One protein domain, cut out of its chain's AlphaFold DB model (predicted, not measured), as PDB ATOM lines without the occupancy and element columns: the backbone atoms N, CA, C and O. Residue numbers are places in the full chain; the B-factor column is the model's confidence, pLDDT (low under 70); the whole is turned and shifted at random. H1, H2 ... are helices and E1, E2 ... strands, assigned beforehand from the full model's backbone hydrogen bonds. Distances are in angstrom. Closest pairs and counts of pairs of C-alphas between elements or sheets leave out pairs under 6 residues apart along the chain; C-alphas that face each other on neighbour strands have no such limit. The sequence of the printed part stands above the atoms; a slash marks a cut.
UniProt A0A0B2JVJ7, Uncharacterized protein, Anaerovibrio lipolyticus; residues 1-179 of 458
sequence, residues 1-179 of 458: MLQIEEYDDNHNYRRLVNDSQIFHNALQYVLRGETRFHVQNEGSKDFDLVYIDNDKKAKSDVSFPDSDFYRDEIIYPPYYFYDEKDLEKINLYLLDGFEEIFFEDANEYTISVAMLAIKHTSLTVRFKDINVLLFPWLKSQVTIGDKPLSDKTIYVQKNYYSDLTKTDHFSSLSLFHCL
ATOM      1  N   MET A   1      -9.548 -13.605 -11.774       96.56
ATOM      2  CA  MET A   1     -10.963 -13.831 -11.432       96.56
ATOM      3  C   MET A   1     -11.630 -14.667 -12.515       96.56
ATOM      4  O   MET A   1     -11.393 -14.416 -13.691       96.56
ATOM      5  N   LEU A   2     -12.471 -15.625 -12.143       98.44
ATOM      6  CA  LEU A   2     -13.281 -16.452 -13.030       98.44
ATOM      7  C   LEU A   2     -14.622 -15.761 -13.306       98.44
ATOM      8  O   LEU A   2     -15.346 -15.367 -12.386       98.44
ATOM      9  N   GLN A   3     -14.940 -15.604 -14.587       97.94
ATOM     10  CA  GLN A   3     -16.222 -15.111 -15.079       97.94
ATOM     11  C   GLN A   3     -17.092 -16.264 -15.557       97.94
ATOM     12  O   GLN A   3     -16.576 -17.271 -16.036       97.94
ATOM     13  N   ILE A   4     -18.403 -16.095 -15.425       98.06
ATOM     14  CA  ILE A   4     -19.396 -17.023 -15.956       98.06
ATOM     15  C   ILE A   4     -19.637 -16.649 -17.416       98.06
ATOM     16  O   ILE A   4     -20.017 -15.516 -17.701       98.06
ATOM     17  N   GLU A   5     -19.423 -17.596 -18.317       97.88
ATOM     18  CA  GLU A   5     -19.617 -17.432 -19.756       97.88
ATOM     19  C   GLU A   5     -20.532 -18.532 -20.303       97.88
ATOM     20  O   GLU A   5     -20.779 -19.557 -19.656       97.88
ATOM     21  N   GLU A   6     -21.042 -18.327 -21.515       96.75
ATOM     22  CA  GLU A   6     -21.778 -19.380 -22.210       96.75
ATOM     23  C   GLU A   6     -20.886 -20.604 -22.457       96.75
ATOM     24  O   GLU A   6     -19.688 -20.484 -22.729       96.75
ATOM     25  N   TYR A   7     -21.494 -21.786 -22.364       97.12
ATOM     26  CA  TYR A   7     -20.832 -23.055 -22.635       97.12
ATOM     27  C   TYR A   7     -20.290 -23.100 -24.072       97.12
ATOM     28  O   TYR A   7     -21.036 -22.840 -25.017       97.12
ATOM     29  N   ASP A   8     -19.005 -23.417 -24.247       97.00
ATOM     30  CA  ASP A   8     -18.398 -23.599 -25.570       97.00
ATOM     31  C   ASP A   8     -18.412 -25.063 -26.009       97.00
ATOM     32  O   ASP A   8     -17.573 -25.861 -25.602       97.00
ATOM     33  N   ASP A   9     -19.330 -25.392 -26.918       95.62
ATOM     34  CA  ASP A   9     -19.456 -26.733 -27.498       95.62
ATOM     35  C   ASP A   9     -18.302 -27.117 -28.452       95.62
ATOM     36  O   ASP A   9     -18.201 -28.276 -28.862       95.62
ATOM     37  N   ASN A  10     -17.432 -26.176 -28.847       96.50
ATOM     38  CA  ASN A  10     -16.416 -26.412 -29.884       96.50
ATOM     39  C   ASN A  10     -15.090 -26.954 -29.341       96.50
ATOM     40  O   ASN A  10     -14.291 -27.504 -30.103       96.50
ATOM     41  N   HIS A  11     -14.834 -26.794 -28.047       96.31
ATOM     42  CA  HIS A  11     -13.578 -27.182 -27.420       96.31
ATOM     43  C   HIS A  11     -13.857 -28.034 -26.194       96.31
ATOM     44  O   HIS A  11     -14.780 -27.770 -25.441       96.31
ATOM     45  N   ASN A  12     -13.030 -29.054 -25.969       95.12
ATOM     46  CA  ASN A  12     -13.148 -29.891 -24.784       95.12
ATOM     47  C   ASN A  12     -12.274 -29.325 -23.660       95.12
ATOM     48  O   ASN A  12     -11.081 -29.632 -23.581       95.12
ATOM     49  N   TYR A  13     -12.866 -28.493 -22.807       97.56
ATOM     50  CA  TYR A  13     -12.215 -27.975 -21.608       97.56
ATOM     51  C   TYR A  13     -12.358 -28.934 -20.421       97.56
ATOM     52  O   TYR A  13     -13.174 -29.862 -20.405       97.56
ATOM     53  N   ARG A  14     -11.554 -28.709 -19.379       97.62
ATOM     54  CA  ARG A  14     -11.668 -29.462 -18.130       97.62
ATOM     55  C   ARG A  14     -13.051 -29.264 -17.520       97.62
ATOM     56  O   ARG A  14     -13.526 -28.140 -17.412       97.62
ATOM     57  N   ARG A  15     -13.651 -30.361 -17.061       97.69
ATOM     58  CA  ARG A  15     -14.944 -30.354 -16.372       97.69
ATOM     59  C   ARG A  15     -14.769 -30.162 -14.869       97.69
ATOM     60  O   ARG A  15     -13.913 -30.805 -14.261       97.69
ATOM     61  N   LEU A  16     -15.600 -29.306 -14.292       97.31
ATOM     62  CA  LEU A  16     -15.691 -29.021 -12.867       97.31
ATOM     63  C   LEU A  16     -17.093 -29.352 -12.350       97.31
ATOM     64  O   LEU A  16     -18.082 -29.279 -13.083       97.31
ATOM     65  N   VAL A  17     -17.158 -29.703 -11.067       95.25
ATOM     66  CA  VAL A  17     -18.409 -29.954 -10.346       95.25
ATOM     67  C   VAL A  17     -18.955 -28.630  -9.812       95.25
ATOM     68  O   VAL A  17     -18.200 -27.829  -9.260       95.25
ATOM     69  N   ASN A  18     -20.263 -28.407  -9.954       96.19
ATOM     70  CA  ASN A  18     -20.945 -27.220  -9.439       96.19
ATOM     71  C   ASN A  18     -21.233 -27.305  -7.931       96.19
ATOM     72  O   ASN A  18     -22.381 -27.399  -7.495       96.19
ATOM     73  N   ASP A  19     -20.170 -27.273  -7.131       95.06
ATOM     74  CA  ASP A  19     -20.227 -27.224  -5.672       95.06
ATOM     75  C   ASP A  19     -19.690 -25.893  -5.119       95.06
ATOM     76  O   ASP A  19     -19.258 -25.004  -5.857       95.06
ATOM     77  N   SER A  20     -19.730 -25.735  -3.795       94.19
ATOM     78  CA  SER A  20     -19.265 -24.521  -3.115       94.19
ATOM     79  C   SER A  20     -17.742 -24.325  -3.151       94.19
ATOM     80  O   SER A  20     -17.242 -23.361  -2.577       94.19
ATOM     81  N   GLN A  21     -16.984 -25.233  -3.768       96.75
ATOM     82  CA  GLN A  21     -15.531 -25.158  -3.940       96.75
ATOM     83  C   GLN A  21     -15.133 -24.999  -5.414       96.75
ATOM     84  O   GLN A  21     -13.941 -25.000  -5.723       96.75
ATOM     85  N   ILE A  22     -16.095 -24.825  -6.326       97.44
ATOM     86  CA  ILE A  22     -15.853 -24.775  -7.772       97.44
ATOM     87  C   ILE A  22     -14.759 -23.777  -8.178       97.44
ATOM     88  O   ILE A  22     -13.898 -24.112  -8.992       97.44
ATOM     89  N   PHE A  23     -14.746 -22.580  -7.586       98.31
ATOM     90  CA  PHE A  23     -13.750 -21.557  -7.903       98.31
ATOM     91  C   PHE A  23     -12.354 -21.951  -7.419       98.31
ATOM     92  O   PHE A  23     -11.411 -21.922  -8.204       98.31
ATOM     93  N   HIS A  24     -12.229 -22.429  -6.178       98.12
ATOM     94  CA  HIS A  24     -10.967 -22.957  -5.642       98.12
ATOM     95  C   HIS A  24     -10.423 -24.102  -6.496       98.12
ATOM     96  O   HIS A  24      -9.236 -24.134  -6.822       98.12
ATOM     97  N   ASN A  25     -11.304 -25.006  -6.927       97.56
ATOM     98  CA  ASN A  25     -10.952 -26.113  -7.810       97.56
ATOM     99  C   ASN A  25     -10.446 -25.612  -9.172       97.56
ATOM    100  O   ASN A  25      -9.443 -26.119  -9.667       97.56
ATOM    101  N   ALA A  26     -11.094 -24.607  -9.765       98.25
ATOM    102  CA  ALA A  26     -10.653 -23.995 -11.018       98.25
ATOM    103  C   ALA A  26      -9.284 -23.302 -10.880       98.25
ATOM    104  O   ALA A  26      -8.392 -23.523 -11.702       98.25
ATOM    105  N   LEU A  27      -9.077 -22.506  -9.825       98.12
ATOM    106  CA  LEU A  27      -7.842 -21.737  -9.613       98.12
ATOM    107  C   LEU A  27      -6.591 -22.619  -9.479       98.12
ATOM    108  O   LEU A  27      -5.520 -22.240  -9.958       98.12
ATOM    109  N   GLN A  28      -6.723 -23.832  -8.930       97.06
ATOM    110  CA  GLN A  28      -5.630 -24.815  -8.894       97.06
ATOM    111  C   GLN A  28      -5.095 -25.168 -10.292       97.06
ATOM    112  O   GLN A  28      -3.909 -25.478 -10.441       97.06
ATOM    113  N   TYR A  29      -5.953 -25.130 -11.314       97.81
ATOM    114  CA  TYR A  29      -5.582 -25.383 -12.707       97.81
ATOM    115  C   TYR A  29      -5.199 -24.109 -13.458       97.81
ATOM    116  O   TYR A  29      -4.371 -24.178 -14.367       97.81
ATOM    117  N   VAL A  30      -5.702 -22.944 -13.039       97.69
ATOM    118  CA  VAL A  30      -5.223 -21.649 -13.552       97.69
ATOM    119  C   VAL A  30      -3.725 -21.488 -13.326       97.69
ATOM    120  O   VAL A  30      -2.993 -21.123 -14.243       97.69
ATOM    121  N   LEU A  31      -3.231 -21.883 -12.152       94.31
ATOM    122  CA  LEU A  31      -1.794 -21.920 -11.851       94.31
ATOM    123  C   LEU A  31      -0.987 -22.846 -12.774       94.31
ATOM    124  O   LEU A  31       0.230 -22.710 -12.878       94.31
ATOM    125  N   ARG A  32      -1.655 -23.795 -13.438       96.25
ATOM    126  CA  ARG A  32      -1.068 -24.729 -14.409       96.25
ATOM    127  C   ARG A  32      -1.260 -24.266 -15.859       96.25
ATOM    128  O   ARG A  32      -0.885 -24.996 -16.772       96.25
ATOM    129  N   GLY A  33      -1.815 -23.070 -16.068       96.94
ATOM    130  CA  GLY A  33      -1.995 -22.436 -17.376       96.94
ATOM    131  C   GLY A  33      -3.368 -22.636 -18.023       96.94
ATOM    132  O   GLY A  33      -3.581 -22.145 -19.131       96.94
ATOM    133  N   GLU A  34      -4.309 -23.329 -17.373       98.06
ATOM    134  CA  GLU A  34      -5.677 -23.466 -17.891       98.06
ATOM    135  C   GLU A  34      -6.475 -22.173 -17.656       98.06
ATOM    136  O   GLU A  34      -6.375 -21.551 -16.606       98.06
ATOM    137  N   THR A  35      -7.282 -21.742 -18.625       97.81
ATOM    138  CA  THR A  35      -8.014 -20.461 -18.531       97.81
ATOM    139  C   THR A  35      -9.515 -20.593 -18.743       97.81
ATOM    140  O   THR A  35     -10.231 -19.607 -18.594       97.81
ATOM    141  N   ARG A  36     -10.010 -21.792 -19.063       98.56
ATOM    142  CA  ARG A  36     -11.429 -22.055 -19.299       98.56
ATOM    143  C   ARG A  36     -11.809 -23.450 -18.826       98.56
ATOM    144  O   ARG A  36     -11.042 -24.394 -19.018       98.56
ATOM    145  N   PHE A  37     -12.984 -23.562 -18.217       98.56
ATOM    146  CA  PHE A  37     -13.481 -24.785 -17.598       98.56
ATOM    147  C   PHE A  37     -14.962 -24.968 -17.892       98.56
ATOM    148  O   PHE A  37     -15.731 -24.027 -17.730       98.56
ATOM    149  N   HIS A  38     -15.358 -26.186 -18.237       98.44
ATOM    150  CA  HIS A  38     -16.754 -26.580 -18.329       98.44
ATOM    151  C   HIS A  38     -17.330 -26.846 -16.945       98.44
ATOM    152  O   HIS A  38     -16.723 -27.564 -16.147       98.44
ATOM    153  N   VAL A  39     -18.536 -26.363 -16.687       97.75
ATOM    154  CA  VAL A  39     -19.285 -26.652 -15.465       97.75
ATOM    155  C   VAL A  39     -20.559 -27.387 -15.821       97.75
ATOM    156  O   VAL A  39     -21.428 -26.854 -16.511       97.75
ATOM    157  N   GLN A  40     -20.674 -28.614 -15.316       89.25
ATOM    158  CA  GLN A  40     -21.908 -29.376 -15.444       89.25
ATOM    159  C   GLN A  40     -22.898 -28.936 -14.373       89.25
ATOM    160  O   GLN A  40     -22.575 -28.940 -13.181       89.25
ATOM    161  N   ASN A  41     -24.100 -28.563 -14.797       87.19
ATOM    162  CA  ASN A  41     -25.121 -28.033 -13.912       87.19
ATOM    163  C   ASN A  41     -26.355 -28.936 -13.908       87.19
ATOM    164  O   ASN A  41     -27.253 -28.800 -14.736       87.19
ATOM    165  N   GLU A  42     -26.413 -29.875 -12.962       81.00
ATOM    166  CA  GLU A  42     -27.529 -30.818 -12.874       81.00
ATOM    167  C   GLU A  42     -28.878 -30.088 -12.745       81.00
ATOM    168  O   GLU A  42     -29.141 -29.364 -11.782       81.00
ATOM    169  N   GLY A  43     -29.754 -30.288 -13.734       75.12
ATOM    170  CA  GLY A  43     -31.086 -29.679 -13.765       75.12
ATOM    171  C   GLY A  43     -31.127 -28.218 -14.233       75.12
ATOM    172  O   GLY A  43     -32.161 -27.571 -14.079       75.12
ATOM    173  N   SER A  44     -30.039 -27.693 -14.802       81.69
ATOM    174  CA  SER A  44     -29.966 -26.356 -15.402       81.69
ATOM    175  C   SER A  44     -29.044 -26.364 -16.631       81.69
ATOM    176  O   SER A  44     -28.569 -27.414 -17.055       81.69
ATOM    177  N   LYS A  45     -28.830 -25.201 -17.255       89.94
ATOM    178  CA  LYS A  45     -27.908 -25.048 -18.388       89.94
ATOM    179  C   LYS A  45     -26.458 -25.159 -17.891       89.94
ATOM    180  O   LYS A  45     -26.097 -24.498 -16.911       89.94
ATOM    181  N   ASP A  46     -25.656 -25.966 -18.583       96.00
ATOM    182  CA  ASP A  46     -24.198 -25.985 -18.433       96.00
ATOM    183  C   ASP A  46     -23.614 -24.614 -18.813       96.00
ATOM    184  O   ASP A  46     -24.192 -23.854 -19.598       96.00
ATOM    185  N   PHE A  47     -22.472 -24.276 -18.232       97.75
ATOM    186  CA  PHE A  47     -21.811 -22.991 -18.450       97.75
ATOM    187  C   PHE A  47     -20.302 -23.146 -18.326       97.75
ATOM    188  O   PHE A  47     -19.819 -24.174 -17.849       97.75
ATOM    189  N   ASP A  48     -19.566 -22.115 -18.728       98.62
ATOM    190  CA  ASP A  48     -18.121 -22.096 -18.574       98.62
ATOM    191  C   ASP A  48     -17.677 -21.107 -17.502       98.62
ATOM    192  O   ASP A  48     -18.281 -20.053 -17.298       98.62
ATOM    193  N   LEU A  49     -16.568 -21.437 -16.845       98.69
ATOM    194  CA  LEU A  49     -15.780 -20.483 -16.079       98.69
ATOM    195  C   LEU A  49     -14.556 -20.073 -16.891       98.69
ATOM    196  O   LEU A  49     -13.755 -20.930 -17.264       98.69
ATOM    197  N   VAL A  50     -14.388 -18.773 -17.129       98.62
ATOM    198  CA  VAL A  50     -13.253 -18.205 -17.871       98.62
ATOM    199  C   VAL A  50     -12.418 -17.326 -16.955       98.62
ATOM    200  O   VAL A  50     -12.908 -16.352 -16.385       98.62
ATOM    201  N   TYR A  51     -11.141 -17.659 -16.804       98.50
ATOM    202  CA  TYR A  51     -10.207 -16.875 -16.012       98.50
ATOM    203  C   TYR A  51      -9.762 -15.627 -16.771       98.50
ATOM    204  O   TYR A  51      -9.258 -15.698 -17.893       98.50
ATOM    205  N   ILE A  52      -9.869 -14.484 -16.103       97.06
ATOM    206  CA  ILE A  52      -9.321 -13.208 -16.548       97.06
ATOM    207  C   ILE A  52      -8.402 -12.662 -15.458       97.06
ATOM    208  O   ILE A  52      -8.757 -12.648 -14.276       97.06
ATOM    209  N   ASP A  53      -7.222 -12.196 -15.864       96.94
ATOM    210  CA  ASP A  53      -6.299 -11.488 -14.980       96.94
ATOM    211  C   ASP A  53      -6.942 -10.201 -14.435       96.94
ATOM    212  O   ASP A  53      -7.564  -9.431 -15.174       96.94
ATOM    213  N   ASN A  54      -6.810  -9.985 -13.127       96.38
ATOM    214  CA  ASN A  54      -7.525  -8.927 -12.418       96.38
ATOM    215  C   ASN A  54      -7.085  -7.528 -12.866       96.38
ATOM    216  O   ASN A  54      -7.928  -6.673 -13.149       96.38
ATOM    217  N   ASP A  55      -5.774  -7.304 -12.953       94.94
ATOM    218  CA  ASP A  55      -5.201  -6.015 -13.330       94.94
ATOM    219  C   ASP A  55      -5.499  -5.696 -14.795       94.94
ATOM    220  O   ASP A  55      -5.949  -4.595 -15.123       94.94
ATOM    221  N   LYS A  56      -5.361  -6.695 -15.675       95.00
ATOM    222  CA  LYS A  56      -5.734  -6.578 -17.087       95.00
ATOM    223  C   LYS A  56      -7.214  -6.249 -17.253       95.00
ATOM    224  O   LYS A  56      -7.541  -5.383 -18.064       95.00
ATOM    225  N   LYS A  57      -8.105  -6.901 -16.492       94.81
ATOM    226  CA  LYS A  57      -9.543  -6.603 -16.520       94.81
ATOM    227  C   LYS A  57      -9.794  -5.145 -16.142       94.81
ATOM    228  O   LYS A  57     -10.425  -4.434 -16.921       94.81
ATOM    229  N   ALA A  58      -9.268  -4.692 -15.004       94.00
ATOM    230  CA  ALA A  58      -9.454  -3.316 -14.549       94.00
ATOM    231  C   ALA A  58      -8.940  -2.296 -15.577       94.00
ATOM    232  O   ALA A  58      -9.683  -1.404 -15.973       94.00
ATOM    233  N   LYS A  59      -7.712  -2.473 -16.076       93.56
ATOM    234  CA  LYS A  59      -7.068  -1.555 -17.034       93.56
ATOM    235  C   LYS A  59      -7.705  -1.533 -18.424       93.56
ATOM    236  O   LYS A  59      -7.436  -0.609 -19.193       93.56
ATOM    237  N   SER A  60      -8.488  -2.556 -18.766       93.44
ATOM    238  CA  SER A  60      -9.224  -2.628 -20.033       93.44
ATOM    239  C   SER A  60     -10.552  -1.867 -20.016       93.44
ATOM    240  O   SER A  60     -11.126  -1.638 -21.079       93.44
ATOM    241  N   ASP A  61     -11.038  -1.472 -18.838       93.56
ATOM    242  CA  ASP A  61     -12.286  -0.729 -18.712       93.56
ATOM    243  C   ASP A  61     -12.124   0.714 -19.213       93.56
ATOM    244  O   ASP A  61     -11.121   1.380 -18.959       93.56
ATOM    245  N   VAL A  62     -13.142   1.220 -19.907       90.75
ATOM    246  CA  VAL A  62     -13.180   2.597 -20.417       90.75
ATOM    247  C   VAL A  62     -13.206   3.642 -19.297       90.75
ATOM    248  O   VAL A  62     -12.782   4.777 -19.510       90.75
ATOM    249  N   SER A  63     -13.696   3.282 -18.106       88.44
ATOM    250  CA  SER A  63     -13.696   4.159 -16.932       88.44
ATOM    251  C   SER A  63     -12.351   4.188 -16.199       88.44
ATOM    252  O   SER A  63     -12.180   4.993 -15.278       88.44
ATOM    253  N   PHE A  64     -11.398   3.325 -16.573       89.44
ATOM    254  CA  PHE A  64     -10.110   3.242 -15.902       89.44
ATOM    255  C   PHE A  64      -9.269   4.507 -16.161       89.44
ATOM    256  O   PHE A  64      -9.152   4.939 -17.312       89.44
ATOM    257  N   PRO A  65      -8.657   5.120 -15.125       85.31
ATOM    258  CA  PRO A  65      -7.899   6.351 -15.283       85.31
ATOM    259  C   PRO A  65      -6.743   6.214 -16.278       85.31
ATOM    260  O   PRO A  65      -5.862   5.366 -16.130       85.31
ATOM    261  N   ASP A  66      -6.704   7.115 -17.258       81.81
ATOM    262  CA  ASP A  66      -5.617   7.182 -18.228       81.81
ATOM    263  C   ASP A  66      -4.447   8.014 -17.680       81.81
ATOM    264  O   ASP A  66      -4.292   9.196 -17.991       81.81
ATOM    265  N   SER A  67      -3.651   7.423 -16.784       79.56
ATOM    266  CA  SER A  67      -2.404   8.035 -16.317       79.56
ATOM    267  C   SER A  67      -1.307   7.009 -16.040       79.56
ATOM    268  O   SER A  67      -1.585   5.892 -15.594       79.56
ATOM    269  N   ASP A  68      -0.055   7.423 -16.255       76.00
ATOM    270  CA  ASP A  68       1.158   6.635 -15.981       76.00
ATOM    271  C   ASP A  68       1.113   6.017 -14.563       76.00
ATOM    272  O   ASP A  68       1.395   4.838 -14.367       76.00
ATOM    273  N   PHE A  69       0.621   6.776 -13.574       76.50
ATOM    274  CA  PHE A  69       0.507   6.335 -12.177       76.50
ATOM    275  C   PHE A  69      -0.323   5.052 -11.994       76.50
ATOM    276  O   PHE A  69       0.043   4.202 -11.175       76.50
ATOM    277  N   TYR A  70      -1.433   4.922 -12.731       81.06
ATOM    278  CA  TYR A  70      -2.324   3.759 -12.667       81.06
ATOM    279  C   TYR A  70      -1.920   2.658 -13.658       81.06
ATOM    280  O   TYR A  70      -2.215   1.488 -13.421       81.06
ATOM    281  N   ARG A  71      -1.255   2.999 -14.770       80.56
ATOM    282  CA  ARG A  71      -0.896   2.026 -15.817       80.56
ATOM    283  C   ARG A  71       0.388   1.254 -15.520       80.56
ATOM    284  O   ARG A  71       0.433   0.061 -15.829       80.56
ATOM    285  N   ASP A  72       1.368   1.891 -14.885       82.94
ATOM    286  CA  ASP A  72       2.722   1.341 -14.728       82.94
ATOM    287  C   ASP A  72       2.846   0.266 -13.634       82.94
ATOM    288  O   ASP A  72       3.827  -0.474 -13.602       82.94
ATOM    289  N   GLU A  73       1.860   0.144 -12.741       86.62
ATOM    290  CA  GLU A  73       1.868  -0.835 -11.647       86.62
ATOM    291  C   GLU A  73       0.599  -1.671 -11.603       86.62
ATOM    292  O   GLU A  73      -0.456  -1.252 -12.077       86.62
ATOM    293  N   ILE A  74       0.709  -2.850 -10.996       92.00
ATOM    294  CA  ILE A  74      -0.442  -3.684 -10.659       92.00
ATOM    295  C   ILE A  74      -1.289  -2.946  -9.615       92.00
ATOM    296  O   ILE A  74      -0.758  -2.396  -8.649       92.00
ATOM    297  N   ILE A  75      -2.605  -2.935  -9.811       91.62
ATOM    298  CA  ILE A  75      -3.574  -2.405  -8.845       91.62
ATOM    299  C   ILE A  75      -4.336  -3.538  -8.180       91.62
ATOM    300  O   ILE A  75      -4.513  -3.526  -6.968       91.62
ATOM    301  N   TYR A  76      -4.761  -4.528  -8.962       94.56
ATOM    302  CA  TYR A  76      -5.439  -5.699  -8.425       94.56
ATOM    303  C   TYR A  76      -4.580  -6.932  -8.664       94.56
ATOM    304  O   TYR A  76      -4.457  -7.378  -9.807       94.56
ATOM    305  N   PRO A  77      -3.974  -7.493  -7.608       94.81
ATOM    306  CA  PRO A  77      -3.176  -8.695  -7.747       94.81
ATOM    307  C   PRO A  77      -4.066  -9.879  -8.142       94.81
ATOM    308  O   PRO A  77      -5.271  -9.878  -7.855       94.81
ATOM    309  N   PRO A  78      -3.502 -10.916  -8.776       94.56
ATOM    310  CA  PRO A  78      -4.226 -12.158  -8.969       94.56
ATOM    311  C   PRO A  78      -4.425 -12.859  -7.619       94.56
ATOM    312  O   PRO A  78      -3.485 -13.013  -6.841       94.56
ATOM    313  N   TYR A  79      -5.641 -13.336  -7.369       96.38
ATOM    314  CA  TYR A  79      -5.939 -14.223  -6.247       96.38
ATOM    315  C   TYR A  79      -6.043 -15.653  -6.758       96.38
ATOM    316  O   TYR A  79      -7.103 -16.084  -7.198       96.38
ATOM    317  N   TYR A  80      -4.923 -16.372  -6.746       95.50
ATOM    318  CA  TYR A  80      -4.910 -17.806  -7.058       95.50
ATOM    319  C   TYR A  80      -5.281 -18.675  -5.854       95.50
ATOM    320  O   TYR A  80      -5.614 -19.846  -6.010       95.50
ATOM    321  N   PHE A  81      -5.207 -18.090  -4.659       94.94
ATOM    322  CA  PHE A  81      -5.520 -18.719  -3.389       94.94
ATOM    323  C   PHE A  81      -6.160 -17.663  -2.491       94.94
ATOM    324  O   PHE A  81      -5.675 -16.532  -2.420       94.94
ATOM    325  N   TYR A  82      -7.239 -18.035  -1.821       97.62
ATOM    326  CA  TYR A  82      -7.846 -17.303  -0.716       97.62
ATOM    327  C   TYR A  82      -8.685 -18.296   0.095       97.62
ATOM    328  O   TYR A  82      -9.025 -19.367  -0.402       97.62
ATOM    329  N   ASP A  83      -8.996 -17.967   1.342       97.50
ATOM    330  CA  ASP A  83      -9.778 -18.826   2.230       97.50
ATOM    331  C   ASP A  83     -10.888 -18.018   2.905       97.50
ATOM    332  O   ASP A  83     -10.632 -17.199   3.788       97.50
ATOM    333  N   GLU A  84     -12.145 -18.262   2.530       97.19
ATOM    334  CA  GLU A  84     -13.306 -17.612   3.149       97.19
ATOM    335  C   GLU A  84     -13.512 -18.009   4.623       97.19
ATOM    336  O   GLU A  84     -14.354 -17.430   5.312       97.19
ATOM    337  N   LYS A  85     -12.778 -19.006   5.128       96.62
ATOM    338  CA  LYS A  85     -12.852 -19.465   6.521       96.62
ATOM    339  C   LYS A  85     -11.820 -18.788   7.420       96.62
ATOM    340  O   LYS A  85     -12.022 -18.792   8.637       96.62
ATOM    341  N   ASP A  86     -10.767 -18.177   6.871       97.00
ATOM    342  CA  ASP A  86      -9.791 -17.400   7.649       97.00
ATOM    343  C   ASP A  86     -10.336 -15.998   7.961       97.00
ATOM    344  O   ASP A  86      -9.878 -14.970   7.454       97.00
ATOM    345  N   LEU A  87     -11.349 -15.966   8.831       96.19
ATOM    346  CA  LEU A  87     -12.006 -14.738   9.278       96.19
ATOM    347  C   LEU A  87     -11.057 -13.801  10.034       96.19
ATOM    348  O   LEU A  87     -11.335 -12.607  10.125       96.19
ATOM    349  N   GLU A  88      -9.938 -14.303  10.576       94.50
ATOM    350  CA  GLU A  88      -8.952 -13.435  11.219       94.50
ATOM    351  C   GLU A  88      -8.340 -12.475  10.185       94.50
ATOM    352  O   GLU A  88      -8.123 -11.304  10.509       94.50
ATOM    353  N   LYS A  89      -8.136 -12.915   8.937       95.50
ATOM    354  CA  LYS A  89      -7.565 -12.108   7.845       95.50
ATOM    355  C   LYS A  89      -8.591 -11.498   6.880       95.50
ATOM    356  O   LYS A  89      -8.186 -10.908   5.879       95.50
ATOM    357  N   ILE A  90      -9.892 -11.585   7.166       96.88
ATOM    358  CA  ILE A  90     -10.932 -10.954   6.337       96.88
ATOM    359  C   ILE A  90     -11.427  -9.662   6.995       96.88
ATOM    360  O   ILE A  90     -11.836  -9.641   8.157       96.88
ATOM    361  N   ASN A  91     -11.436  -8.565   6.238       94.75
ATOM    362  CA  ASN A  91     -11.843  -7.238   6.707       94.75
ATOM    363  C   ASN A  91     -13.372  -7.045   6.719       94.75
ATOM    364  O   ASN A  91     -13.881  -6.075   6.160       94.75
ATOM    365  N   LEU A  92     -14.120  -7.943   7.376       94.94
ATOM    366  CA  LEU A  92     -15.594  -7.898   7.404       94.94
ATOM    367  C   LEU A  92     -16.163  -6.586   7.959       94.94
ATOM    368  O   LEU A  92     -17.242  -6.178   7.545       94.94
ATOM    369  N   TYR A  93     -15.417  -5.882   8.815       92.31
ATOM    370  CA  TYR A  93     -15.833  -4.584   9.352       92.31
ATOM    371  C   TYR A  93     -16.099  -3.533   8.260       92.31
ATOM    372  O   TYR A  93     -16.764  -2.530   8.506       92.31
ATOM    373  N   LEU A  94     -15.541  -3.706   7.052       92.19
ATOM    374  CA  LEU A  94     -15.805  -2.799   5.933       92.19
ATOM    375  C   LEU A  94     -17.283  -2.803   5.535       92.19
ATOM    376  O   LEU A  94     -17.735  -1.828   4.935       92.19
ATOM    377  N   LEU A  95     -18.002  -3.867   5.901       94.75
ATOM    378  CA  LEU A  95     -19.422  -4.062   5.661       94.75
ATOM    379  C   LEU A  95     -20.306  -3.556   6.819       94.75
ATOM    380  O   LEU A  95     -21.532  -3.581   6.706       94.75
ATOM    381  N   ASP A  96     -19.712  -3.088   7.921       93.12
ATOM    382  CA  ASP A  96     -20.460  -2.594   9.078       93.12
ATOM    383  C   ASP A  96     -21.260  -1.331   8.728       93.12
ATOM    384  O   ASP A  96     -20.794  -0.441   8.014       93.12
ATOM    385  N   GLY A  97     -22.466  -1.226   9.291       93.44
ATOM    386  CA  GLY A  97     -23.357  -0.076   9.105       93.44
ATOM    387  C   GLY A  97     -24.243  -0.142   7.858       93.44
ATOM    388  O   GLY A  97     -25.125   0.704   7.705       93.44
ATOM    389  N   PHE A  98     -24.056  -1.155   7.012       96.31
ATOM    390  CA  PHE A  98     -24.918  -1.437   5.869       96.31
ATOM    391  C   PHE A  98     -26.001  -2.465   6.225       96.31
ATOM    392  O   PHE A  98     -25.898  -3.192   7.212       96.31
ATOM    393  N   GLU A  99     -27.059  -2.508   5.419       96.81
ATOM    394  CA  GLU A  99     -28.175  -3.459   5.560       96.81
ATOM    395  C   GLU A  99     -28.243  -4.439   4.378       96.81
ATOM    396  O   GLU A  99     -28.795  -5.535   4.495       96.81
ATOM    397  N   GLU A 100     -27.649  -4.071   3.242       97.56
ATOM    398  CA  GLU A 100     -27.691  -4.850   2.010       97.56
ATOM    399  C   GLU A 100     -26.384  -4.716   1.216       97.56
ATOM    400  O   GLU A 100     -25.735  -3.667   1.227       97.56
ATOM    401  N   ILE A 101     -26.021  -5.770   0.483       98.19
ATOM    402  CA  ILE A 101     -25.042  -5.713  -0.606       98.19
ATOM    403  C   ILE A 101     -25.756  -6.031  -1.916       98.19
ATOM    404  O   ILE A 101     -26.442  -7.050  -2.036       98.19
ATOM    405  N   PHE A 102     -25.564  -5.163  -2.901       98.38
ATOM    406  CA  PHE A 102     -26.080  -5.312  -4.249       98.38
ATOM    407  C   PHE A 102     -24.948  -5.570  -5.241       98.38
ATOM    408  O   PHE A 102     -24.019  -4.770  -5.332       98.38
ATOM    409  N   PHE A 103     -25.076  -6.629  -6.036       98.56
ATOM    410  CA  PHE A 103     -24.129  -6.998  -7.084       98.56
ATOM    411  C   PHE A 103     -24.753  -6.861  -8.477       98.56
ATOM    412  O   PHE A 103     -25.819  -7.418  -8.752       98.56
ATOM    413  N   GLU A 104     -24.085  -6.146  -9.382       98.00
ATOM    414  CA  GLU A 104     -24.520  -6.038 -10.779       98.00
ATOM    415  C   GLU A 104     -24.221  -7.271 -11.625       98.00
ATOM    416  O   GLU A 104     -24.966  -7.538 -12.567       98.00
ATOM    417  N   ASP A 105     -23.142  -7.987 -11.318       97.25
ATOM    418  CA  ASP A 105     -22.688  -9.166 -12.046       97.25
ATOM    419  C   ASP A 105     -22.434 -10.349 -11.105       97.25
ATOM    420  O   ASP A 105     -22.105 -10.171  -9.933       97.25
ATOM    421  N   ALA A 106     -22.612 -11.567 -11.620       98.19
ATOM    422  CA  ALA A 106     -22.233 -12.789 -10.927       98.19
ATOM    423  C   ALA A 106     -20.885 -13.290 -11.473       98.19
ATOM    424  O   ALA A 106     -20.748 -13.645 -12.641       98.19
ATOM    425  N   ASN A 107     -19.870 -13.314 -10.618       98.31
ATOM    426  CA  ASN A 107     -18.539 -13.850 -10.887       98.31
ATOM    427  C   ASN A 107     -17.975 -14.489  -9.604       98.31
ATOM    428  O   ASN A 107     -18.614 -14.445  -8.552       98.31
ATOM    429  N   GLU A 108     -16.778 -15.070  -9.686       98.50
ATOM    430  CA  GLU A 108     -16.065 -15.650  -8.537       98.50
ATOM    431  C   GLU A 108     -16.099 -14.750  -7.293       98.50
ATOM    432  O   GLU A 108     -16.508 -15.176  -6.215       98.50
ATOM    433  N   TYR A 109     -15.721 -13.482  -7.445       98.50
ATOM    434  CA  TYR A 109     -15.543 -12.566  -6.325       98.50
ATOM    435  C   TYR A 109     -16.864 -12.127  -5.709       98.50
ATOM    436  O   TYR A 109     -17.003 -12.158  -4.488       98.50
ATOM    437  N   THR A 110     -17.862 -11.775  -6.518       98.62
ATOM    438  CA  THR A 110     -19.186 -11.411  -5.994       98.62
ATOM    439  C   THR A 110     -19.854 -12.595  -5.303       98.62
ATOM    440  O   THR A 110     -20.516 -12.412  -4.287       98.62
ATOM    441  N   ILE A 111     -19.654 -13.819  -5.807       98.69
ATOM    442  CA  ILE A 111     -20.202 -15.037  -5.203       98.69
ATOM    443  C   ILE A 111     -19.490 -15.378  -3.888       98.69
ATOM    444  O   ILE A 111     -20.166 -15.632  -2.889       98.69
ATOM    445  N   SER A 112     -18.156 -15.325  -3.835       98.44
ATOM    446  CA  SER A 112     -17.415 -15.537  -2.582       98.44
ATOM    447  C   SER A 112     -17.759 -14.478  -1.526       98.44
ATOM    448  O   SER A 112     -17.984 -14.825  -0.366       98.44
ATOM    449  N   VAL A 113     -17.893 -13.201  -1.907       98.56
ATOM    450  CA  VAL A 113     -18.319 -12.139  -0.976       98.56
ATOM    451  C   VAL A 113     -19.771 -12.325  -0.532       98.56
ATOM    452  O   VAL A 113     -20.062 -12.161   0.652       98.56
ATOM    453  N   ALA A 114     -20.680 -12.719  -1.429       98.56
ATOM    454  CA  ALA A 114     -22.063 -13.039  -1.077       98.56
ATOM    455  C   ALA A 114     -22.143 -14.151  -0.021       98.56
ATOM    456  O   ALA A 114     -22.836 -13.996   0.982       98.56
ATOM    457  N   MET A 115     -21.396 -15.245  -0.210       97.94
ATOM    458  CA  MET A 115     -21.335 -16.337   0.768       97.94
ATOM    459  C   MET A 115     -20.818 -15.867   2.131       97.94
ATOM    460  O   MET A 115     -21.391 -16.224   3.163       97.94
ATOM    461  N   LEU A 116     -19.754 -15.058   2.142       98.00
ATOM    462  CA  LEU A 116     -19.212 -14.468   3.366       98.00
ATOM    463  C   LEU A 116     -20.248 -13.602   4.083       98.00
ATOM    464  O   LEU A 116     -20.459 -13.774   5.282       98.00
ATOM    465  N   ALA A 117     -20.913 -12.707   3.349       97.94
ATOM    466  CA  ALA A 117     -21.917 -11.805   3.897       97.94
ATOM    467  C   ALA A 117     -23.089 -12.580   4.514       97.94
ATOM    468  O   ALA A 117     -23.419 -12.353   5.676       97.94
ATOM    469  N   ILE A 118     -23.654 -13.552   3.790       97.50
ATOM    470  CA  ILE A 118     -24.777 -14.375   4.268       97.50
ATOM    471  C   ILE A 118     -24.412 -15.139   5.544       97.50
ATOM    472  O   ILE A 118     -25.221 -15.257   6.462       97.50
ATOM    473  N   LYS A 119     -23.193 -15.681   5.608       97.19
ATOM    474  CA  LYS A 119     -22.784 -16.558   6.706       97.19
ATOM    475  C   LYS A 119     -22.326 -15.802   7.953       97.19
ATOM    476  O   LYS A 119     -22.456 -16.327   9.059       97.19
ATOM    477  N   HIS A 120     -21.746 -14.616   7.786       97.81
ATOM    478  CA  HIS A 120     -21.017 -13.927   8.854       97.81
ATOM    479  C   HIS A 120     -21.530 -12.517   9.164       97.81
ATOM    480  O   HIS A 120     -20.972 -11.854  10.035       97.81
ATOM    481  N   THR A 121     -22.589 -12.062   8.494       97.31
ATOM    482  CA  THR A 121     -23.202 -10.747   8.726       97.31
ATOM    483  C   THR A 121     -24.730 -10.854   8.735       97.31
ATOM    484  O   THR A 121     -25.289 -11.920   8.493       97.31
ATOM    485  N   SER A 122     -25.419  -9.744   9.008       96.12
ATOM    486  CA  SER A 122     -26.878  -9.633   8.873       96.12
ATOM    487  C   SER A 122     -27.318  -9.039   7.530       96.12
ATOM    488  O   SER A 122     -28.476  -8.646   7.391       96.12
ATOM    489  N   LEU A 123     -26.400  -8.894   6.570       97.38
ATOM    490  CA  LEU A 123     -26.673  -8.219   5.306       97.38
ATOM    491  C   LEU A 123     -27.582  -9.064   4.424       97.38
ATOM    492  O   LEU A 123     -27.362 -10.259   4.228       97.38
ATOM    493  N   THR A 124     -28.564  -8.405   3.820       97.00
ATOM    494  CA  THR A 124     -29.284  -8.993   2.691       97.00
ATOM    495  C   THR A 124     -28.380  -8.978   1.464       97.00
ATOM    496  O   THR A 124     -27.672  -8.002   1.219       97.00
ATOM    497  N   VAL A 125     -28.400 -10.050   0.674       98.25
ATOM    498  CA  VAL A 125     -27.631 -10.125  -0.570       98.25
ATOM    499  C   VAL A 125     -28.567 -10.129  -1.773       98.25
ATOM    500  O   VAL A 125     -29.459 -10.978  -1.893       98.25
ATOM    501  N   ARG A 126     -28.340  -9.180  -2.684       98.31
ATOM    502  CA  ARG A 126     -29.104  -9.010  -3.919       98.31
ATOM    503  C   ARG A 126     -28.190  -9.032  -5.137       98.31
ATOM    504  O   ARG A 126     -27.133  -8.410  -5.137       98.31
ATOM    505  N   PHE A 127     -28.645  -9.691  -6.194       98.56
ATOM    506  CA  PHE A 127     -28.008  -9.686  -7.505       98.56
ATOM    507  C   PHE A 127     -28.951  -9.118  -8.564       98.56
ATOM    508  O   PHE A 127     -30.151  -9.392  -8.561       98.56
ATOM    509  N   LYS A 128     -28.391  -8.372  -9.514       98.25
ATOM    510  CA  LYS A 128     -29.055  -8.062 -10.785       98.25
ATOM    511  C   LYS A 128     -28.896  -9.200 -11.789       98.25
ATOM    512  O   LYS A 128     -29.824  -9.511 -12.530       98.25
ATOM    513  N   ASP A 129     -27.709  -9.796 -11.825       97.94
ATOM    514  CA  ASP A 129     -27.364 -10.859 -12.760       97.94
ATOM    515  C   ASP A 129     -27.986 -12.196 -12.342       97.94
ATOM    516  O   ASP A 129     -27.698 -12.744 -11.275       97.94
ATOM    517  N   ILE A 130     -28.835 -12.736 -13.217       96.81
ATOM    518  CA  ILE A 130     -29.547 -13.993 -12.995       96.81
ATOM    519  C   ILE A 130     -28.615 -15.212 -12.993       96.81
ATOM    520  O   ILE A 130     -28.996 -16.261 -12.478       96.81
ATOM    521  N   ASN A 131     -27.382 -15.085 -13.497       96.62
ATOM    522  CA  ASN A 131     -26.405 -16.173 -13.496       96.62
ATOM    523  C   ASN A 131     -26.052 -16.661 -12.083       96.62
ATOM    524  O   ASN A 131     -25.626 -17.802 -11.927       96.62
ATOM    525  N   VAL A 132     -26.310 -15.878 -11.027       97.00
ATOM    526  CA  VAL A 132     -26.186 -16.369  -9.641       97.00
ATOM    527  C   VAL A 132     -27.115 -17.563  -9.353       97.00
ATOM    528  O   VAL A 132     -26.819 -18.399  -8.500       97.00
ATOM    529  N   LEU A 133     -28.224 -17.701 -10.092       95.75
ATOM    530  CA  LEU A 133     -29.147 -18.832  -9.962       95.75
ATOM    531  C   LEU A 133     -28.572 -20.141 -10.524       95.75
ATOM    532  O   LEU A 133     -29.123 -21.208 -10.239       95.75
ATOM    533  N   LEU A 134     -27.463 -20.079 -11.273       95.94
ATOM    534  CA  LEU A 134     -26.740 -21.260 -11.748       95.94
ATOM    535  C   LEU A 134     -26.075 -22.035 -10.608       95.94
ATOM    536  O   LEU A 134     -25.696 -23.174 -10.847       95.94
ATOM    537  N   PHE A 135     -25.964 -21.476  -9.398       95.44
ATOM    538  CA  PHE A 135     -25.324 -22.109  -8.239       95.44
ATOM    539  C   PHE A 135     -26.386 -22.627  -7.253       95.44
ATOM    540  O   PHE A 135     -26.945 -21.842  -6.474       95.44
ATOM    541  N   PRO A 136     -26.691 -23.942  -7.233       93.69
ATOM    542  CA  PRO A 136     -27.782 -24.493  -6.426       93.69
ATOM    543  C   PRO A 136     -27.628 -24.239  -4.924       93.69
ATOM    544  O   PRO A 136     -28.622 -24.094  -4.220       93.69
ATOM    545  N   TRP A 137     -26.384 -24.157  -4.456       94.12
ATOM    546  CA  TRP A 137     -26.015 -23.925  -3.063       94.12
ATOM    547  C   TRP A 137     -26.118 -22.452  -2.628       94.12
ATOM    548  O   TRP A 137     -26.090 -22.181  -1.429       94.12
ATOM    549  N   LEU A 138     -26.283 -21.504  -3.560       95.56
ATOM    550  CA  LEU A 138     -26.438 -20.073  -3.259       95.56
ATOM    551  C   LEU A 138     -27.831 -19.529  -3.595       95.56
ATOM    552  O   LEU A 138     -28.334 -18.663  -2.884       95.56
ATOM    553  N   LYS A 139     -28.477 -20.040  -4.652       94.44
ATOM    554  CA  LYS A 139     -29.684 -19.437  -5.250       94.44
ATOM    555  C   LYS A 139     -30.855 -19.194  -4.289       94.44
ATOM    556  O   LYS A 139     -31.627 -18.273  -4.510       94.44
ATOM    557  N   SER A 140     -31.006 -19.999  -3.233       95.00
ATOM    558  CA  SER A 140     -32.082 -19.844  -2.239       95.00
ATOM    559  C   SER A 140     -31.757 -18.855  -1.115       95.00
ATOM    560  O   SER A 140     -32.602 -18.621  -0.256       95.00
ATOM    561  N   GLN A 141     -30.533 -18.331  -1.077       97.19
ATOM    562  CA  GLN A 141     -30.025 -17.448  -0.024       97.19
ATOM    563  C   GLN A 141     -29.878 -15.995  -0.498       97.19
ATOM    564  O   GLN A 141     -29.570 -15.113   0.299       97.19
ATOM    565  N   VAL A 142     -30.093 -15.738  -1.790       97.62
ATOM    566  CA  VAL A 142     -29.966 -14.418  -2.418       97.62
ATOM    567  C   VAL A 142     -31.282 -14.003  -3.062       97.62
ATOM    568  O   VAL A 142     -32.146 -14.830  -3.348       97.62
ATOM    569  N   THR A 143     -31.424 -12.708  -3.323       97.62
ATOM    570  CA  THR A 143     -32.568 -12.157  -4.060       97.62
ATOM    571  C   THR A 143     -32.137 -11.638  -5.428       97.62
ATOM    572  O   THR A 143     -31.010 -11.173  -5.592       97.62
ATOM    573  N   ILE A 144     -33.036 -11.711  -6.415       98.00
ATOM    574  CA  ILE A 144     -32.840 -11.093  -7.733       98.00
ATOM    575  C   ILE A 144     -33.645  -9.801  -7.798       98.00
ATOM    576  O   ILE A 144     -34.815  -9.781  -7.413       98.00
ATOM    577  N   GLY A 145     -33.046  -8.727  -8.303       95.88
ATOM    578  CA  GLY A 145     -33.769  -7.486  -8.549       95.88
ATOM    579  C   GLY A 145     -32.880  -6.345  -9.015       95.88
ATOM    580  O   GLY A 145     -31.667  -6.485  -9.142       95.88
ATOM    581  N   ASP A 146     -33.506  -5.196  -9.250       94.06
ATOM    582  CA  ASP A 146     -32.807  -3.968  -9.619       94.06
ATOM    583  C   ASP A 146     -32.107  -3.303  -8.427       94.06
ATOM    584  O   ASP A 146     -32.300  -3.681  -7.264       94.06
ATOM    585  N   LYS A 147     -31.285  -2.294  -8.746       88.19
ATOM    586  CA  LYS A 147     -30.536  -1.506  -7.767       88.19
ATOM    587  C   LYS A 147     -31.495  -0.929  -6.710       88.19
ATOM    588  O   LYS A 147     -32.445  -0.234  -7.076       88.19
ATOM    589  N   PRO A 148     -31.243  -1.164  -5.413       82.75
ATOM    590  CA  PRO A 148     -32.032  -0.585  -4.331       82.75
ATOM    591  C   PRO A 148     -31.821   0.935  -4.247       82.75
ATOM    592  O   PRO A 148     -30.762   1.456  -4.594       82.75
ATOM    593  N   LEU A 149     -32.829   1.655  -3.750       79.94
ATOM    594  CA  LEU A 149     -32.794   3.113  -3.553       79.94
ATOM    595  C   LEU A 149     -32.290   3.520  -2.152       79.94
ATOM    596  O   LEU A 149     -32.591   4.618  -1.693       79.94
ATOM    597  N   SER A 150     -31.591   2.629  -1.445       86.00
ATOM    598  CA  SER A 150     -31.165   2.846  -0.058       86.00
ATOM    599  C   SER A 150     -29.718   3.325   0.025       86.00
ATOM    600  O   SER A 150     -28.829   2.728  -0.575       86.00
ATOM    601  N   ASP A 151     -29.475   4.335   0.862       87.12
ATOM    602  CA  ASP A 151     -28.128   4.811   1.211       87.12
ATOM    603  C   ASP A 151     -27.388   3.849   2.168       87.12
ATOM    604  O   ASP A 151     -26.236   4.080   2.530       87.12
ATOM    605  N   LYS A 152     -28.044   2.761   2.599       93.75
ATOM    606  CA  LYS A 152     -27.460   1.684   3.415       93.75
ATOM    607  C   LYS A 152     -27.139   0.423   2.612       93.75
ATOM    608  O   LYS A 152     -27.017  -0.663   3.187       93.75
ATOM    609  N   THR A 153     -26.994   0.558   1.299       96.00
ATOM    610  CA  THR A 153     -26.599  -0.539   0.415       96.00
ATOM    611  C   THR A 153     -25.158  -0.350  -0.043       96.00
ATOM    612  O   THR A 153     -24.803   0.698  -0.576       96.00
ATOM    613  N   ILE A 154     -24.347  -1.401   0.075       96.44
ATOM    614  CA  ILE A 154     -23.083  -1.494  -0.658       96.44
ATOM    615  C   ILE A 154     -23.395  -1.840  -2.112       96.44
ATOM    616  O   ILE A 154     -23.920  -2.912  -2.408       96.44
ATOM    617  N   TYR A 155     -23.064  -0.941  -3.026       96.06
ATOM    618  CA  TYR A 155     -23.268  -1.109  -4.454       96.06
ATOM    619  C   TYR A 155     -21.990  -1.596  -5.138       96.06
ATOM    620  O   TYR A 155     -20.988  -0.884  -5.195       96.06
ATOM    621  N   VAL A 156     -22.043  -2.803  -5.694       96.88
ATOM    622  CA  VAL A 156     -20.935  -3.440  -6.405       96.88
ATOM    623  C   VAL A 156     -21.269  -3.501  -7.890       96.88
ATOM    624  O   VAL A 156     -22.079  -4.319  -8.329       96.88
ATOM    625  N   GLN A 157     -20.661  -2.606  -8.663       94.94
ATOM    626  CA  GLN A 157     -20.871  -2.511 -10.104       94.94
ATOM    627  C   GLN A 157     -19.962  -3.449 -10.899       94.94
ATOM    628  O   GLN A 157     -18.865  -3.811 -10.466       94.94
ATOM    629  N   LYS A 158     -20.421  -3.795 -12.106       94.06
ATOM    630  CA  LYS A 158     -19.702  -4.682 -13.033       94.06
ATOM    631  C   LYS A 158     -18.422  -4.039 -13.574       94.06
ATOM    632  O   LYS A 158     -17.393  -4.702 -13.715       94.06
ATOM    633  N   ASN A 159     -18.520  -2.759 -13.923       92.62
ATOM    634  CA  ASN A 159     -17.434  -1.995 -14.531       92.62
ATOM    635  C   ASN A 159     -16.477  -1.469 -13.460       92.62
ATOM    636  O   ASN A 159     -16.860  -1.285 -12.299       92.62
ATOM    637  N   TYR A 160     -15.246  -1.163 -13.863       89.94
ATOM    638  CA  TYR A 160     -14.259  -0.556 -12.979       89.94
ATOM    639  C   TYR A 160     -14.825   0.707 -12.311       89.94
ATOM    640  O   TYR A 160     -15.474   1.553 -12.939       89.94
ATOM    641  N   TYR A 161     -14.562   0.813 -11.012       84.56
ATOM    642  CA  TYR A 161     -14.879   1.961 -10.179       84.56
ATOM    643  C   TYR A 161     -13.665   2.271  -9.319       84.56
ATOM    644  O   TYR A 161     -13.135   1.369  -8.670       84.56
ATOM    645  N   SER A 162     -13.259   3.539  -9.271       80.06
ATOM    646  CA  SER A 162     -12.316   3.987  -8.251       80.06
ATOM    647  C   SER A 162     -13.073   4.179  -6.936       80.06
ATOM    648  O   SER A 162     -13.764   5.178  -6.720       80.06
ATOM    649  N   ASP A 163     -12.920   3.205  -6.050       75.94
ATOM    650  CA  ASP A 163     -13.493   3.124  -4.703       75.94
ATOM    651  C   ASP A 163     -12.854   4.118  -3.704       75.94
ATOM    652  O   ASP A 163     -13.148   4.104  -2.509       75.94
ATOM    653  N   LEU A 164     -12.032   5.047  -4.205       74.88
ATOM    654  CA  LEU A 164     -11.415   6.150  -3.456       74.88
ATOM    655  C   LEU A 164     -12.403   7.282  -3.114       74.88
ATOM    656  O   LEU A 164     -12.136   8.161  -2.303       74.88
ATOM    657  N   THR A 165     -13.554   7.335  -3.783       68.25
ATOM    658  CA  THR A 165     -14.450   8.507  -3.695       68.25
ATOM    659  C   THR A 165     -15.703   8.276  -2.861       68.25
ATOM    660  O   THR A 165     -16.325   9.241  -2.416       68.25
ATOM    661  N   LYS A 166     -16.098   7.015  -2.663       81.50
ATOM    662  CA  LYS A 166     -17.337   6.634  -1.981       81.50
ATOM    663  C   LYS A 166     -17.136   5.337  -1.218       81.50
ATOM    664  O   LYS A 166     -16.618   4.375  -1.767       81.50
ATOM    665  N   THR A 167     -17.577   5.303   0.034       82.44
ATOM    666  CA  THR A 167     -17.349   4.164   0.937       82.44
ATOM    667  C   THR A 167     -18.342   3.017   0.758       82.44
ATOM    668  O   THR A 167     -18.203   1.989   1.412       82.44
ATOM    669  N   ASP A 168     -19.361   3.221  -0.068       89.81
ATOM    670  CA  ASP A 168     -20.482   2.324  -0.341       89.81
ATOM    671  C   ASP A 168     -20.520   1.863  -1.810       89.81
ATOM    672  O   ASP A 168     -21.401   1.097  -2.177       89.81
ATOM    673  N   HIS A 169     -19.591   2.312  -2.664       92.75
ATOM    674  CA  HIS A 169     -19.553   1.968  -4.090       92.75
ATOM    675  C   HIS A 169     -18.229   1.291  -4.454       92.75
ATOM    676  O   HIS A 169     -17.154   1.849  -4.235       92.75
ATOM    677  N   PHE A 170     -18.316   0.112  -5.067       95.06
ATOM    678  CA  PHE A 170     -17.173  -0.733  -5.403       95.06
ATOM    679  C   PHE A 170     -17.321  -1.349  -6.795       95.06
ATOM    680  O   PHE A 170     -18.421  -1.461  -7.328       95.06
ATOM    681  N   SER A 171     -16.208  -1.820  -7.355       95.00
ATOM    682  CA  SER A 171     -16.230  -2.886  -8.362       95.00
ATOM    683  C   SER A 171     -16.091  -4.247  -7.672       95.00
ATOM    684  O   SER A 171     -15.667  -4.315  -6.514       95.00
ATOM    685  N   SER A 172     -16.394  -5.347  -8.369       95.81
ATOM    686  CA  SER A 172     -16.196  -6.693  -7.802       95.81
ATOM    687  C   SER A 172     -14.745  -6.949  -7.381       95.81
ATOM    688  O   SER A 172     -14.501  -7.480  -6.298       95.81
ATOM    689  N   LEU A 173     -13.781  -6.492  -8.190       95.88
ATOM    690  CA  LEU A 173     -12.348  -6.559  -7.890       95.88
ATOM    691  C   LEU A 173     -11.997  -5.773  -6.625       95.88
ATOM    692  O   LEU A 173     -11.290  -6.290  -5.763       95.88
ATOM    693  N   SER A 174     -12.490  -4.538  -6.502       95.38
ATOM    694  CA  SER A 174     -12.084  -3.653  -5.412       95.38
ATOM    695  C   SER A 174     -12.662  -4.076  -4.062       95.38
ATOM    696  O   SER A 174     -11.913  -4.130  -3.084       95.38
ATOM    697  N   LEU A 175     -13.940  -4.474  -3.998       96.56
ATOM    698  CA  LEU A 175     -14.529  -4.976  -2.752       96.56
ATOM    699  C   LEU A 175     -13.843  -6.268  -2.295       96.56
ATOM    700  O   LEU A 175     -13.474  -6.388  -1.125       96.56
ATOM    701  N   PHE A 176     -13.634  -7.216  -3.213       97.94
ATOM    702  CA  PHE A 176     -12.955  -8.470  -2.897       97.94
ATOM    703  C   PHE A 176     -11.526  -8.220  -2.415       97.94
ATOM    704  O   PHE A 176     -11.143  -8.701  -1.352       97.94
ATOM    705  N   HIS A 177     -10.759  -7.397  -3.137       97.06
ATOM    706  CA  HIS A 177      -9.396  -7.057  -2.745       97.06
ATOM    707  C   HIS A 177      -9.340  -6.404  -1.356       97.06
ATOM    708  O   HIS A 177      -8.505  -6.782  -0.537       97.06
ATOM    709  N   CYS A 178     -10.267  -5.493  -1.042       95.69
ATOM    710  CA  CYS A 178     -10.348  -4.866   0.277       95.69
ATOM    711  C   CYS A 178     -10.665  -5.873   1.397       95.69
ATOM    712  O   CYS A 178     -10.067  -5.807   2.477       95.69
ATOM    713  N   LEU A 179     -11.589  -6.810   1.157       97.12
ATOM    714  CA  LEU A 179     -11.972  -7.831   2.136       97.12
ATOM    715  C   LEU A 179     -10.848  -8.842   2.382       97.12
ATOM    716  O   LEU A 179     -10.578  -9.164   3.536       97.12
TER     717      LEU A 179
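AT A GLANCE: This is residues 1 to 179 of the 458 residues of an uncharacterized protein of Anaerovibrio lipolyticus (UniProt A0A0B2JVJ7). The model has two lobes, each a four-stranded sheet with helix on it: a strongly twisted sheet of E1 to E4 with H1 packed on it, and a parallel sheet of E5 to E8 with H5 and H7 on one face. The lobes meet where the start of H5 comes up to the start of E1, and H2 and H3 lie off to one side, H3 farthest out. The 179 printed residues hold seven named helices and eight named strands, in the order E1 E2 H1 E3 E4 H2 H3 H4 E5 H5 E6 H6 E7 E8 H7. The first sheet is mixed, in the order E1 E4 E3 E2, and the second is all parallel, in the order E6 E5 E7 E8; the class is mixed, with under half of the residues in named elements. The whole is compact, with a radius of gyration of the C-alphas of 16.2 A and spans of 44 by 42 by 32 A.

IN THESE COORDINATES: E1, residues 2 to 6, begins at C-alpha 2 (-13.281, -16.452, -13.030) and is 12.8 A long. E2 is residues 14 to 17, and H1, residues 22 to 30, is 12.5 A long. E3, residues 36 to 40, measures 13.4 A, and E4, residues 47 to 51, measures 13.3 A. H2 is residues 54 to 60, H3 residues 68 to 71 and H4 residues 92 to 95. E5 is residues 100 to 103. H5, residues 108 to 120, is the longest helix at 18.2 A and begins at C-alpha 108 (-16.065, -15.650, -8.537). E6 is residues 124 to 127, H6 residues 130 to 134, E7 residues 153 to 157 with 12.1 A, and E8 residues 169 to 171. H7, residues 172 to 179, is 10.9 A long and ends at C-alpha 179 (-11.972, -7.831, 2.136).

HOW THE PARTS SIT: E1 is antiparallel to E4, with N 3 and O 50 at 2.8 A. E3 and E4 form a hairpin, with N 39 and O 47 at 2.8 A. E3 and E2 are parallel, with N 16 and O 38 at 2.8 A. E2, H1 and E3 make a strand-helix-strand unit, two parallel neighbour strands with a helix between, and its crossover is right-handed. H1 is on this sheet at a height of 8.1 A, over E3; its closest C-alphas to E3 are those of Ala 26 and Phe 37, 7.2 A. H6 only grazes this sheet, with residues 131 to 134. The closest C-alphas of E1 and H5 are those of Leu 2 and Glu 108, 5.3 A. H2 and H7 are close but not clearly touching, with Asn 54 and Leu 173 closest at 7.0 A between C-alphas; H3 and H7 are apart. In the second sheet, E6 and E5 have N 101 and O 124 at 2.9 A, E5 and E7 N 102 and O 154 at 2.8 A, and E7 and E8 N 157 and O 170 at 2.8 A. E5, H5 and E6 make a second such unit, also right-handed. H5 and H7 make two layers with this sheet, helices on one face of it: H5 runs along the strands at a height of 9.7 A, and H7 stands up from the sheet over E8. They touch, Thr 110 and Ser 172 being closest at 5.9 A between C-alphas, at a steep tilt of 43 degrees, the same way. H4 and H5 are near each other. Every O i to N i+4 pair is within hydrogen-bond range in H2, H5 and H7; H1 has 4 of 5, H6 has 0 of 1 but 2 of 2 O i to N i+3 pairs, and H3 and H4 are too short for an O i to N i+4 pair.

THE WHOLE: The C-alphas farthest apart are those of Gly 43 and Asp 68, at 48.6 A. The printed part has no cut. The links H3 to H4, H6 to E7 and E7 to E8 are long; in the second of these, residues 143 to 144 pair in parallel with residues 126 to 127 of E6. The mean pLDDT of the printed part is 94.1, and residue 165 alone is under 70.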